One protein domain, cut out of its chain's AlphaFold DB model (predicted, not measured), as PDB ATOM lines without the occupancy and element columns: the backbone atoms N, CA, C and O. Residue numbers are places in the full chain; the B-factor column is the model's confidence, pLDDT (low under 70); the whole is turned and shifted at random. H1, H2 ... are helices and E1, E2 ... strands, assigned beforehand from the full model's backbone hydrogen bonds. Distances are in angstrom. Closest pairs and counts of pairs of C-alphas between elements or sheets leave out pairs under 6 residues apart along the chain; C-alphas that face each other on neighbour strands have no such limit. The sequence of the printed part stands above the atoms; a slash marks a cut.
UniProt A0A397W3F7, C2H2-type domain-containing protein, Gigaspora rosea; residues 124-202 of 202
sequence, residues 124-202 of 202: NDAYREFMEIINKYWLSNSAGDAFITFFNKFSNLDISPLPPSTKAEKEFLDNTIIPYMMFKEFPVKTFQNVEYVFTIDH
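Overview. This is residues 124 to 202 of the 202 residues of the protein "C2H2-type domain-containing protein" of Gigaspora rosea (UniProt A0A397W3F7). What is the main picture? A loose group of three helices, H1, H2 and H3, makes one end, and a two-stranded hairpin, E1 and E2, makes an arm at the other. What is it built of? The printed part has 79 residues, in the order H1, H2, H3, E1, E2, with E1 and E2 antiparallel; the class is mixed, helices and strands. How is it shaped? It is loose, with a radius of gyration of the C-alphas of 16.1 A, and a rod spanning 58 by 21 by 17 A, its length owed to the arm.

Arrangement. How do the strands pair? E1, residues 186 to 191, and E2, residues 194 to 198, form an antiparallel hairpin at 151 degrees; N 188 and O 196, 2.8 A, and N 198 and O 186, 2.8 A, are within hydrogen-bond range. Both are apart from H1, residues 125 to 137, and H2, residues 141 to 154. How do the helices stand? H2 and H3, residues 166 to 175, touch, closest at the C-alphas of Asn 141 and Thr 166, 5.6 A, and are about perpendicular at 71 degrees, only just more than steep. H1 and H2 are close but not clearly touching, closest at the C-alphas of Ile 134 and Gly 144, 7.0 A, and run opposite ways at a steep tilt of 37 degrees, only just more than shallow. H1 and H3 are near each other, with 6 pairs of C-alphas within 10 A. Are the helix backbones complete? In H1, H2 and H3 every O i to N i+4 pair is within hydrogen-bond range.

Along the chain. Where does the hairpin lie? E1 is 14.5 A long and E2 13.1 A, ending at C-alpha 198, (5.063, -28.057, -37.126). Where are the helices? H2 is 19.9 A long, H3 14.3 A and H1 18.4 A, beginning at C-alpha 125, (4.609, 0.403, -23.045).

Size, cuts and confidence. How far does it reach? The two C-alphas farthest apart, Asn 156 and Gln 192, are 58.5 A apart. Is it unbroken? The printed part has no cut; the link H2 to H3 is long. Where is confidence low? In 38 residues pLDDT is under 70, among them 168 to 190.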
ATOM      1  N   ASN A 124       6.282  -2.266 -19.230       77.81
ATOM      2  CA  ASN A 124       5.990  -0.908 -19.691       77.81
ATOM      3  C   ASN A 124       5.548  -0.908 -21.172       77.81
ATOM      4  O   ASN A 124       5.635  -1.927 -21.860       77.81
ATOM      5  N   ASP A 125       5.091   0.246 -21.666       80.00
ATOM      6  CA  ASP A 125       4.609   0.403 -23.045       80.00
ATOM      7  C   ASP A 125       5.719   0.268 -24.099       80.00
ATOM      8  O   ASP A 125       5.505  -0.377 -25.124       80.00
ATOM      9  N   ALA A 126       6.916   0.803 -23.835       80.44
ATOM     10  CA  ALA A 126       8.049   0.706 -24.759       80.44
ATOM     11  C   ALA A 126       8.485  -0.752 -24.973       80.44
ATOM     12  O   ALA A 126       8.846  -1.143 -26.080       80.44
ATOM     13  N   TYR A 127       8.400  -1.569 -23.925       77.44
ATOM     14  CA  TYR A 127       8.654  -3.002 -23.971       77.44
ATOM     15  C   TYR A 127       7.641  -3.720 -24.866       77.44
ATOM     16  O   TYR A 127       8.038  -4.496 -25.730       77.44
ATOM     17  N   ARG A 128       6.342  -3.420 -24.721       80.94
ATOM     18  CA  ARG A 128       5.298  -3.987 -25.590       80.94
ATOM     19  C   ARG A 128       5.538  -3.631 -27.059       80.94
ATOM     20  O   ARG A 128       5.498  -4.514 -27.908       80.94
ATOM     21  N   GLU A 129       5.812  -2.364 -27.358       82.62
ATOM     22  CA  GLU A 129       6.052  -1.924 -28.739       82.62
ATOM     23  C   GLU A 129       7.324  -2.540 -29.335       82.62
ATOM     24  O   GLU A 129       7.337  -2.956 -30.494       82.62
ATOM     25  N   PHE A 130       8.400  -2.649 -28.553       83.50
ATOM     26  CA  PHE A 130       9.633  -3.280 -29.021       83.50
ATOM     27  C   PHE A 130       9.429  -4.767 -29.343       83.50
ATOM     28  O   PHE A 130       9.860  -5.251 -30.391       83.50
ATOM     29  N   MET A 131       8.674  -5.459 -28.502       79.50
ATOM     30  CA  MET A 131       8.257  -6.836 -28.724       79.50
ATOM     31  C   MET A 131       7.402  -7.021 -29.979       79.50
ATOM     32  O   MET A 131       7.618  -7.961 -30.749       79.50
ATOM     33  N   GLU A 132       6.467  -6.104 -30.235       81.81
ATOM     34  CA  GLU A 132       5.700  -6.081 -31.482       81.81
ATOM     35  C   GLU A 132       6.620  -5.916 -32.699       81.81
ATOM     36  O   GLU A 132       6.419  -6.581 -33.714       81.81
ATOM     37  N   ILE A 133       7.662  -5.085 -32.606       83.12
ATOM     38  CA  ILE A 133       8.648  -4.892 -33.679       83.12
ATOM     39  C   ILE A 133       9.462  -6.169 -33.917       83.12
ATOM     40  O   ILE A 133       9.602  -6.579 -35.074       83.12
ATOM     41  N   ILE A 134       9.969  -6.817 -32.861       79.88
ATOM     42  CA  ILE A 134      10.707  -8.083 -32.983       79.88
ATOM     43  C   ILE A 134       9.850  -9.119 -33.709       79.88
ATOM     44  O   ILE A 134      10.320  -9.718 -34.678       79.88
ATOM     45  N   ASN A 135       8.590  -9.286 -33.299       74.50
ATOM     46  CA  ASN A 135       7.689 -10.269 -33.899       74.50
ATOM     47  C   ASN A 135       7.245  -9.887 -35.316       74.50
ATOM     48  O   ASN A 135       7.141 -10.745 -36.189       74.50
ATOM     49  N   LYS A 136       6.992  -8.603 -35.581       79.94
ATOM     50  CA  LYS A 136       6.534  -8.133 -36.894       79.94
ATOM     51  C   LYS A 136       7.616  -8.245 -37.962       79.94
ATOM     52  O   LYS A 136       7.304  -8.558 -39.108       79.94
ATOM     53  N   TYR A 137       8.868  -7.974 -37.599       81.75
ATOM     54  CA  TYR A 137       9.993  -7.931 -38.537       81.75
ATOM     55  C   TYR A 137      10.973  -9.090 -38.385       81.75
ATOM     56  O   TYR A 137      11.961  -9.132 -39.115       81.75
ATOM     57  N   TRP A 138      10.689 -10.027 -37.479       75.12
ATOM     58  CA  TRP A 138      11.449 -11.262 -37.292       75.12
ATOM     59  C   TRP A 138      12.921 -10.954 -37.021       75.12
ATOM     60  O   TRP A 138      13.834 -11.511 -37.631       75.12
ATOM     61  N   LEU A 139      13.150  -9.990 -36.126       79.38
ATOM     62  CA  LEU A 139      14.499  -9.560 -35.797       79.38
ATOM     63  C   LEU A 139      15.249 -10.716 -35.135       79.38
ATOM     64  O   LEU A 139      14.777 -11.320 -34.170       79.38
ATOM     65  N   SER A 140      16.445 -11.011 -35.643       83.56
ATOM     66  CA  SER A 140      17.336 -11.963 -34.987       83.56
ATOM     67  C   SER A 140      17.747 -11.428 -33.616       83.56
ATOM     68  O   SER A 140      17.803 -10.215 -33.412       83.56
ATOM     69  N   ASN A 141      18.117 -12.315 -32.689       81.12
ATOM     70  CA  ASN A 141      18.579 -11.898 -31.358       81.12
ATOM     71  C   ASN A 141      19.735 -10.884 -31.451       81.12
ATOM     72  O   ASN A 141      19.758  -9.902 -30.721       81.12
ATOM     73  N   SER A 142      20.656 -11.068 -32.406       83.62
ATOM     74  CA  SER A 142      21.760 -10.126 -32.615       83.62
ATOM     75  C   SER A 142      21.290  -8.755 -33.111       83.62
ATOM     76  O   SER A 142      21.896  -7.747 -32.753       83.62
ATOM     77  N   ALA A 143      20.250  -8.702 -33.949       84.75
ATOM     78  CA  ALA A 143      19.674  -7.444 -34.415       84.75
ATOM     79  C   ALA A 143      18.871  -6.753 -33.301       84.75
ATOM     80  O   ALA A 143      19.008  -5.545 -33.116       84.75
ATOM     81  N   GLY A 144      18.099  -7.525 -32.530       87.62
ATOM     82  CA  GLY A 144      17.387  -7.057 -31.339       87.62
ATOM     83  C   GLY A 144      18.343  -6.461 -30.306       87.62
ATOM     84  O   GLY A 144      18.161  -5.320 -29.893       87.62
ATOM     85  N   ASP A 145      19.438  -7.154 -29.986       85.12
ATOM     86  CA  ASP A 145      20.440  -6.688 -29.017       85.12
ATOM     87  C   ASP A 145      21.137  -5.395 -29.467       85.12
ATOM     88  O   ASP A 145      21.374  -4.485 -28.663       85.12
ATOM     89  N   ALA A 146      21.436  -5.273 -30.764       85.19
ATOM     90  CA  ALA A 146      21.987  -4.045 -31.328       85.19
ATOM     91  C   ALA A 146      20.985  -2.882 -31.241       85.19
ATOM     92  O   ALA A 146      21.376  -1.759 -30.914       85.19
ATOM     93  N   PHE A 147      19.697  -3.150 -31.483       86.62
ATOM     94  CA  PHE A 147      18.631  -2.157 -31.377       86.62
ATOM     95  C   PHE A 147      18.400  -1.711 -29.929       86.62
ATOM     96  O   PHE A 147      18.355  -0.512 -29.667       86.62
ATOM     97  N   ILE A 148      18.349  -2.649 -28.978       85.19
ATOM     98  CA  ILE A 148      18.292  -2.373 -27.536       85.19
ATOM     99  C   ILE A 148      19.465  -1.485 -27.127       85.19
ATOM    100  O   ILE A 148      19.283  -0.469 -26.459       85.19
ATOM    101  N   THR A 149      20.680  -1.845 -27.548       86.06
ATOM    102  CA  THR A 149      21.894  -1.090 -27.214       86.06
ATOM    103  C   THR A 149      21.839   0.323 -27.786       86.06
ATOM    104  O   THR A 149      22.171   1.285 -27.093       86.06
ATOM    105  N   PHE A 150      21.405   0.465 -29.041       85.94
ATOM    106  CA  PHE A 150      21.188   1.762 -29.672       85.94
ATOM    107  C   PHE A 150      20.165   2.587 -28.887       85.94
ATOM    108  O   PHE A 150      20.455   3.715 -28.489       85.94
ATOM    109  N   PHE A 151      19.002   2.009 -28.599       82.44
ATOM    110  CA  PHE A 151      17.927   2.681 -27.891       82.44
ATOM    111  C   PHE A 151      18.374   3.120 -26.496       82.44
ATOM    112  O   PHE A 151      18.309   4.305 -26.190       82.44
ATOM    113  N   ASN A 152      18.924   2.222 -25.681       81.31
ATOM    114  CA  ASN A 152      19.356   2.530 -24.316       81.31
ATOM    115  C   ASN A 152      20.513   3.543 -24.261       81.31
ATOM    116  O   ASN A 152      20.656   4.258 -23.274       81.31
ATOM    117  N   LYS A 153      21.337   3.634 -25.312       83.75
ATOM    118  CA  LYS A 153      22.440   4.603 -25.392       83.75
ATOM    119  C   LYS A 153      21.975   6.025 -25.710       83.75
ATOM    120  O   LYS A 153      22.611   6.977 -25.262       83.75
ATOM    121  N   PHE A 154      20.941   6.170 -26.534       76.75
ATOM    122  CA  PHE A 154      20.495   7.473 -27.043       76.75
ATOM    123  C   PHE A 154      19.156   7.937 -26.457       76.75
ATOM    124  O   PHE A 154      18.780   9.093 -26.641       76.75
ATOM    125  N   SER A 155      18.449   7.067 -25.736       69.56
ATOM    126  CA  SER A 155      17.199   7.405 -25.061       69.56
ATOM    127  C   SER A 155      17.486   8.016 -23.694       69.56
ATOM    128  O   SER A 155      18.083   7.381 -22.831       69.56
ATOM    129  N   ASN A 156      17.010   9.239 -23.466       66.56
ATOM    130  CA  ASN A 156      17.063   9.910 -22.162       66.56
ATOM    131  C   ASN A 156      15.931   9.418 -21.237       66.56
ATOM    132  O   ASN A 156      15.151  10.223 -20.732       66.56
ATOM    133  N   LEU A 157      15.754   8.103 -21.089       61.53
ATOM    134  CA  LEU A 157      14.606   7.548 -20.371       61.53
ATOM    135  C   LEU A 157      14.992   7.104 -18.958       61.53
ATOM    136  O   LEU A 157      15.296   5.940 -18.728       61.53
ATOM    137  N   ASP A 158      14.833   8.013 -17.995       61.62
ATOM    138  CA  ASP A 158      14.741   7.672 -16.563       61.62
ATOM    139  C   ASP A 158      13.451   6.888 -16.226       61.62
ATOM    140  O   ASP A 158      13.249   6.460 -15.092       61.62
ATOM    141  N   ILE A 159      12.549   6.714 -17.203       58.03
ATOM    142  CA  ILE A 159      11.149   6.331 -16.972       58.03
ATOM    143  C   ILE A 159      10.821   4.931 -17.523       58.03
ATOM    144  O   ILE A 159       9.907   4.289 -17.013       58.03
ATOM    145  N   SER A 160      11.544   4.415 -18.530       62.62
ATOM    146  CA  SER A 160      11.332   3.062 -19.092       62.62
ATOM    147  C   SER A 160      12.495   2.622 -20.000       62.62
ATOM    148  O   SER A 160      12.384   2.722 -21.224       62.62
ATOM    149  N   PRO A 161      13.630   2.163 -19.444       68.06
ATOM    150  CA  PRO A 161      14.683   1.553 -20.251       68.06
ATOM    151  C   PRO A 161      14.197   0.233 -20.860       68.06
ATOM    152  O   PRO A 161      13.434  -0.510 -20.230       68.06
ATOM    153  N   LEU A 162      14.661  -0.077 -22.074       73.56
ATOM    154  CA  LEU A 162      14.463  -1.409 -22.631       73.56
ATOM    155  C   LEU A 162      15.295  -2.430 -21.833       73.56
ATOM    156  O   LEU A 162      16.360  -2.088 -21.301       73.56
ATOM    157  N   PRO A 163      14.834  -3.688 -21.754       68.75
ATOM    158  CA  PRO A 163      15.556  -4.805 -21.154       68.75
ATOM    159  C   PRO A 163      16.975  -4.915 -21.727       68.75
ATOM    160  O   PRO A 163      17.218  -4.521 -22.861       68.75
ATOM    161  N   PRO A 164      17.935  -5.472 -20.974       68.31
ATOM    162  CA  PRO A 164      19.349  -5.442 -21.346       68.31
ATOM    163  C   PRO A 164      19.712  -6.335 -22.543       68.31
ATOM    164  O   PRO A 164      20.781  -6.153 -23.119       68.31
ATOM    165  N   SER A 165      18.872  -7.314 -22.898       70.06
ATOM    166  CA  SER A 165      19.064  -8.174 -24.073       70.06
ATOM    167  C   SER A 165      17.761  -8.845 -24.503       70.06
ATOM    168  O   SER A 165      16.871  -9.074 -23.679       70.06
ATOM    169  N   THR A 166      17.722  -9.267 -25.764       68.50
ATOM    170  CA  THR A 166      16.646 -10.053 -26.386       68.50
ATOM    171  C   THR A 166      16.500 -11.432 -25.727       68.50
ATOM    172  O   THR A 166      15.428 -12.032 -25.709       68.50
ATOM    173  N   LYS A 167      17.581 -11.965 -25.143       70.50
ATOM    174  CA  LYS A 167      17.541 -13.235 -24.404       70.50
ATOM    175  C   LYS A 167      16.813 -13.094 -23.067       70.50
ATOM    176  O   LYS A 167      15.945 -13.905 -22.767       70.50
ATOM    177  N   ALA A 168      17.144 -12.060 -22.292       66.00
ATOM    178  CA  ALA A 168      16.436 -11.755 -21.047       66.00
ATOM    179  C   ALA A 168      14.955 -11.430 -21.312       66.00
ATOM    180  O   ALA A 168      14.085 -11.743 -20.505       66.00
ATOM    181  N   GLU A 169      14.670 -10.846 -22.477       67.50
ATOM    182  CA  GLU A 169      13.320 -10.686 -23.011       67.50
ATOM    183  C   GLU A 169      12.591 -12.004 -23.222       67.50
ATOM    184  O   GLU A 169      11.506 -12.190 -22.682       67.50
ATOM    185  N   LYS A 170      13.188 -12.921 -23.988       67.56
ATOM    186  CA  LYS A 170      12.600 -14.235 -24.254       67.56
ATOM    187  C   LYS A 170      12.379 -15.020 -22.968       67.56
ATOM    188  O   LYS A 170      11.296 -15.543 -22.773       67.56
ATOM    189  N   GLU A 171      13.326 -14.992 -22.032       69.50
ATOM    190  CA  GLU A 171      13.161 -15.629 -20.720       69.50
ATOM    191  C   GLU A 171      11.976 -15.048 -19.920       69.50
ATOM    192  O   GLU A 171      11.275 -15.792 -19.234       69.50
ATOM    193  N   PHE A 172      11.700 -13.741 -20.002       69.12
ATOM    194  CA  PHE A 172      10.502 -13.158 -19.380       69.12
ATOM    195  C   PHE A 172       9.217 -13.708 -20.012       69.12
ATOM    196  O   PHE A 172       8.284 -14.085 -19.302       69.12
ATOM    197  N   LEU A 173       9.180 -13.792 -21.339       68.12
ATOM    198  CA  LEU A 173       8.023 -14.280 -22.087       68.12
ATOM    199  C   LEU A 173       7.762 -15.767 -21.841       68.12
ATOM    200  O   LEU A 173       6.627 -16.175 -21.586       68.12
ATOM    201  N   ASP A 174       8.834 -16.549 -21.841       63.47
ATOM    202  CA  ASP A 174       8.846 -17.979 -21.575       63.47
ATOM    203  C   ASP A 174       8.237 -18.291 -20.203       63.47
ATOM    204  O   ASP A 174       7.373 -19.159 -20.065       63.47
ATOM    205  N   ASN A 175       8.628 -17.518 -19.186       63.75
ATOM    206  CA  ASN A 175       8.117 -17.659 -17.824       63.75
ATOM    207  C   ASN A 175       6.673 -17.160 -17.657       63.75
ATOM    208  O   ASN A 175       5.979 -17.586 -16.734       63.75
ATOM    209  N   THR A 176       6.208 -16.272 -18.538       57.81
ATOM    210  CA  THR A 176       4.869 -15.667 -18.462       57.81
ATOM    211  C   THR A 176       3.806 -16.514 -19.188       57.81
ATOM    212  O   THR A 176       2.631 -16.164 -19.173       57.81
ATOM    213  N   ILE A 177       4.179 -17.665 -19.774       54.34
ATOM    214  CA  ILE A 177       3.319 -18.479 -20.657       54.34
ATOM    215  C   ILE A 177       2.669 -17.569 -21.699       54.34
ATOM    216  O   ILE A 177       1.451 -17.428 -21.794       54.34
ATOM    217  N   ILE A 178       3.516 -16.892 -22.462       55.28
ATOM    218  CA  ILE A 178       3.113 -16.043 -23.571       55.28
ATOM    219  C   ILE A 178       3.117 -16.912 -24.837       55.28
ATOM    220  O   ILE A 178       4.178 -17.189 -25.400       55.28
ATOM    221  N   PRO A 179       1.949 -17.389 -25.317       49.31
ATOM    222  CA  PRO A 179       1.906 -18.451 -26.323       49.31
ATOM    223  C   PRO A 179       2.347 -18.015 -27.725       49.31
ATOM    224  O   PRO A 179       2.298 -18.837 -28.634       49.31
ATOM    225  N   TYR A 180       2.688 -16.738 -27.917       52.44
ATOM    226  CA  TYR A 180       2.915 -16.098 -29.215       52.44
ATOM    227  C   TYR A 180       4.381 -15.719 -29.483       52.44
ATOM    228  O   TYR A 180       4.678 -15.168 -30.542       52.44
ATOM    229  N   MET A 181       5.295 -15.987 -28.544       55.25
ATOM    230  CA  MET A 181       6.729 -15.679 -28.710       55.25
ATOM    231  C   MET A 181       7.669 -16.852 -28.467       55.25
ATOM    232  O   MET A 181       8.834 -16.779 -28.854       55.25
ATOM    233  N   MET A 182       7.178 -17.934 -27.864       50.62
ATOM    234  CA  MET A 182       7.901 -19.195 -27.870       50.62
ATOM    235  C   MET A 182       7.770 -19.857 -29.240       50.62
ATOM    236  O   MET A 182       6.679 -19.914 -29.808       50.62
ATOM    237  N   PHE A 183       8.892 -20.395 -29.713       53.31
ATOM    238  CA  PHE A 183       8.997 -21.409 -30.755       53.31
ATOM    239  C   PHE A 183       7.930 -22.465 -30.484       53.31
ATOM    240  O   PHE A 183       8.052 -23.260 -29.550       53.31
ATOM    241  N   LYS A 184       6.826 -22.402 -31.222       47.78
ATOM    242  CA  LYS A 184       5.677 -23.242 -30.930       47.78
ATOM    243  C   LYS A 184       5.642 -24.372 -31.933       47.78
ATOM    244  O   LYS A 184       5.554 -24.148 -33.137       47.78
ATOM    245  N   GLU A 185       5.700 -25.581 -31.401       51.12
ATOM    246  CA  GLU A 185       5.244 -26.773 -32.090       51.12
ATOM    247  C   GLU A 185       3.724 -26.690 -32.202       51.12
ATOM    248  O   GLU A 185       3.005 -26.721 -31.201       51.12
ATOM    249  N   PHE A 186       3.222 -26.509 -33.419       56.38
ATOM    250  CA  PHE A 186       1.785 -26.514 -33.668       56.38
ATOM    251  C   PHE A 186       1.363 -27.933 -34.040       56.38
ATOM    252  O   PHE A 186       1.862 -28.439 -35.047       56.38
ATOM    253  N   PRO A 187       0.455 -28.587 -33.294       53.97
ATOM    254  CA  PRO A 187      -0.094 -29.862 -33.722       53.97
ATOM    255  C   PRO A 187      -0.886 -29.628 -35.006       53.97
ATOM    256  O   PRO A 187      -1.924 -28.970 -35.021       53.97
ATOM    257  N   VAL A 188      -0.339 -30.116 -36.115       65.38
ATOM    258  CA  VAL A 188      -0.926 -29.943 -37.443       65.38
ATOM    259  C   VAL A 188      -2.023 -30.971 -37.638       65.38
ATOM    260  O   VAL A 188      -3.098 -30.658 -38.149       65.38
ATOM    261  N   LYS A 189      -1.734 -32.223 -37.269       68.69
ATOM    262  CA  LYS A 189      -2.648 -33.345 -37.457       68.69
ATOM    263  C   LYS A 189      -2.199 -34.559 -36.656       68.69
ATOM    264  O   LYS A 189      -1.010 -34.853 -36.578       68.69
ATOM    265  N   THR A 190      -3.159 -35.324 -36.152       61.06
ATOM    266  CA  THR A 190      -2.914 -36.669 -35.627       61.06
ATOM    267  C   THR A 190      -3.258 -37.693 -36.709       61.06
ATOM    268  O   THR A 190      -4.370 -37.690 -37.239       61.06
ATOM    269  N   PHE A 191      -2.319 -38.572 -37.057       71.19
ATOM    270  CA  PHE A 191      -2.550 -39.682 -37.984       71.19
ATOM    271  C   PHE A 191      -1.993 -40.967 -37.377       71.19
ATOM    272  O   PHE A 191      -0.866 -40.988 -36.900       71.19
ATOM    273  N   GLN A 192      -2.804 -42.030 -37.352       81.69
ATOM    274  CA  GLN A 192      -2.446 -43.315 -36.732       81.69
ATOM    275  C   GLN A 192      -1.935 -43.185 -35.283       81.69
ATOM    276  O   GLN A 192      -0.947 -43.811 -34.909       81.69
ATOM    277  N   ASN A 193      -2.597 -42.368 -34.454       81.44
ATOM    278  CA  ASN A 193      -2.169 -42.078 -33.075       81.44
ATOM    279  C   ASN A 193      -0.785 -41.407 -32.942       81.44
ATOM    280  O   ASN A 193      -0.271 -41.300 -31.830       81.44
ATOM    281  N   VAL A 194      -0.200 -40.922 -34.040       75.12
ATOM    282  CA  VAL A 194       1.018 -40.107 -34.040       75.12
ATOM    283  C   VAL A 194       0.631 -38.651 -34.268       75.12
ATOM    284  O   VAL A 194      -0.077 -38.327 -35.225       75.12
ATOM    285  N   GLU A 195       1.061 -37.776 -33.364       80.44
ATOM    286  CA  GLU A 195       0.873 -36.331 -33.465       80.44
ATOM    287  C   GLU A 195       2.002 -35.731 -34.304       80.44
ATOM    288  O   GLU A 195       3.179 -35.851 -33.965       80.44
ATOM    289  N   TYR A 196       1.642 -35.119 -35.429       74.06
ATOM    290  CA  TYR A 196       2.582 -34.409 -36.280       74.06
ATOM    291  C   TYR A 196       2.556 -32.937 -35.906       74.06
ATOM    292  O   TYR A 196       1.520 -32.274 -36.019       74.06
ATOM    293  N   VAL A 197       3.708 -32.438 -35.478       78.38
ATOM    294  CA  VAL A 197       3.901 -31.050 -35.077       78.38
ATOM    295  C   VAL A 197       4.672 -30.279 -36.143       78.38
ATOM    296  O   VAL A 197       5.568 -30.812 -36.794       78.38
ATOM    297  N   PHE A 198       4.306 -29.016 -36.336       64.38
ATOM    298  CA  PHE A 198       5.063 -28.057 -37.126       64.38
ATOM    299  C   PHE A 198       5.918 -27.230 -36.179       64.38
ATOM    300  O   PHE A 198       5.388 -26.417 -35.421       64.38
ATOM    301  N   THR A 199       7.226 -27.464 -36.215       52.53
ATOM    302  CA  THR A 199       8.235 -26.661 -35.530       52.53
ATOM    303  C   THR A 199       8.570 -25.431 -36.366       52.53
ATOM    304  O   THR A 199       8.958 -25.537 -37.531       52.53
ATOM    305  N   ILE A 200       8.454 -24.251 -35.761       54.75
ATOM    306  CA  ILE A 200       9.110 -23.043 -36.269       54.75
ATOM    307  C   ILE A 200      10.425 -22.907 -35.506       54.75
ATOM    308  O   ILE A 200      10.438 -22.405 -34.383       54.75
ATOM    309  N   ASP A 201      11.514 -23.376 -36.111       42.97
ATOM    310  CA  ASP A 201      12.870 -23.149 -35.607       42.97
ATOM    311  C   ASP A 201      13.371 -21.776 -36.096       42.97
ATOM    312  O   ASP A 201      13.423 -21.523 -37.303       42.97
ATOM    313  N   HIS A 202      13.679 -20.869 -35.156       51.81
ATOM    314  CA  HIS A 202      14.311 -19.563 -35.419       51.81
ATOM    315  C   HIS A 202      15.788 -19.678 -35.819       51.81
ATOM    316  O   HIS A 202      16.495 -20.554 -35.270       51.81
TER     317      HIS A 202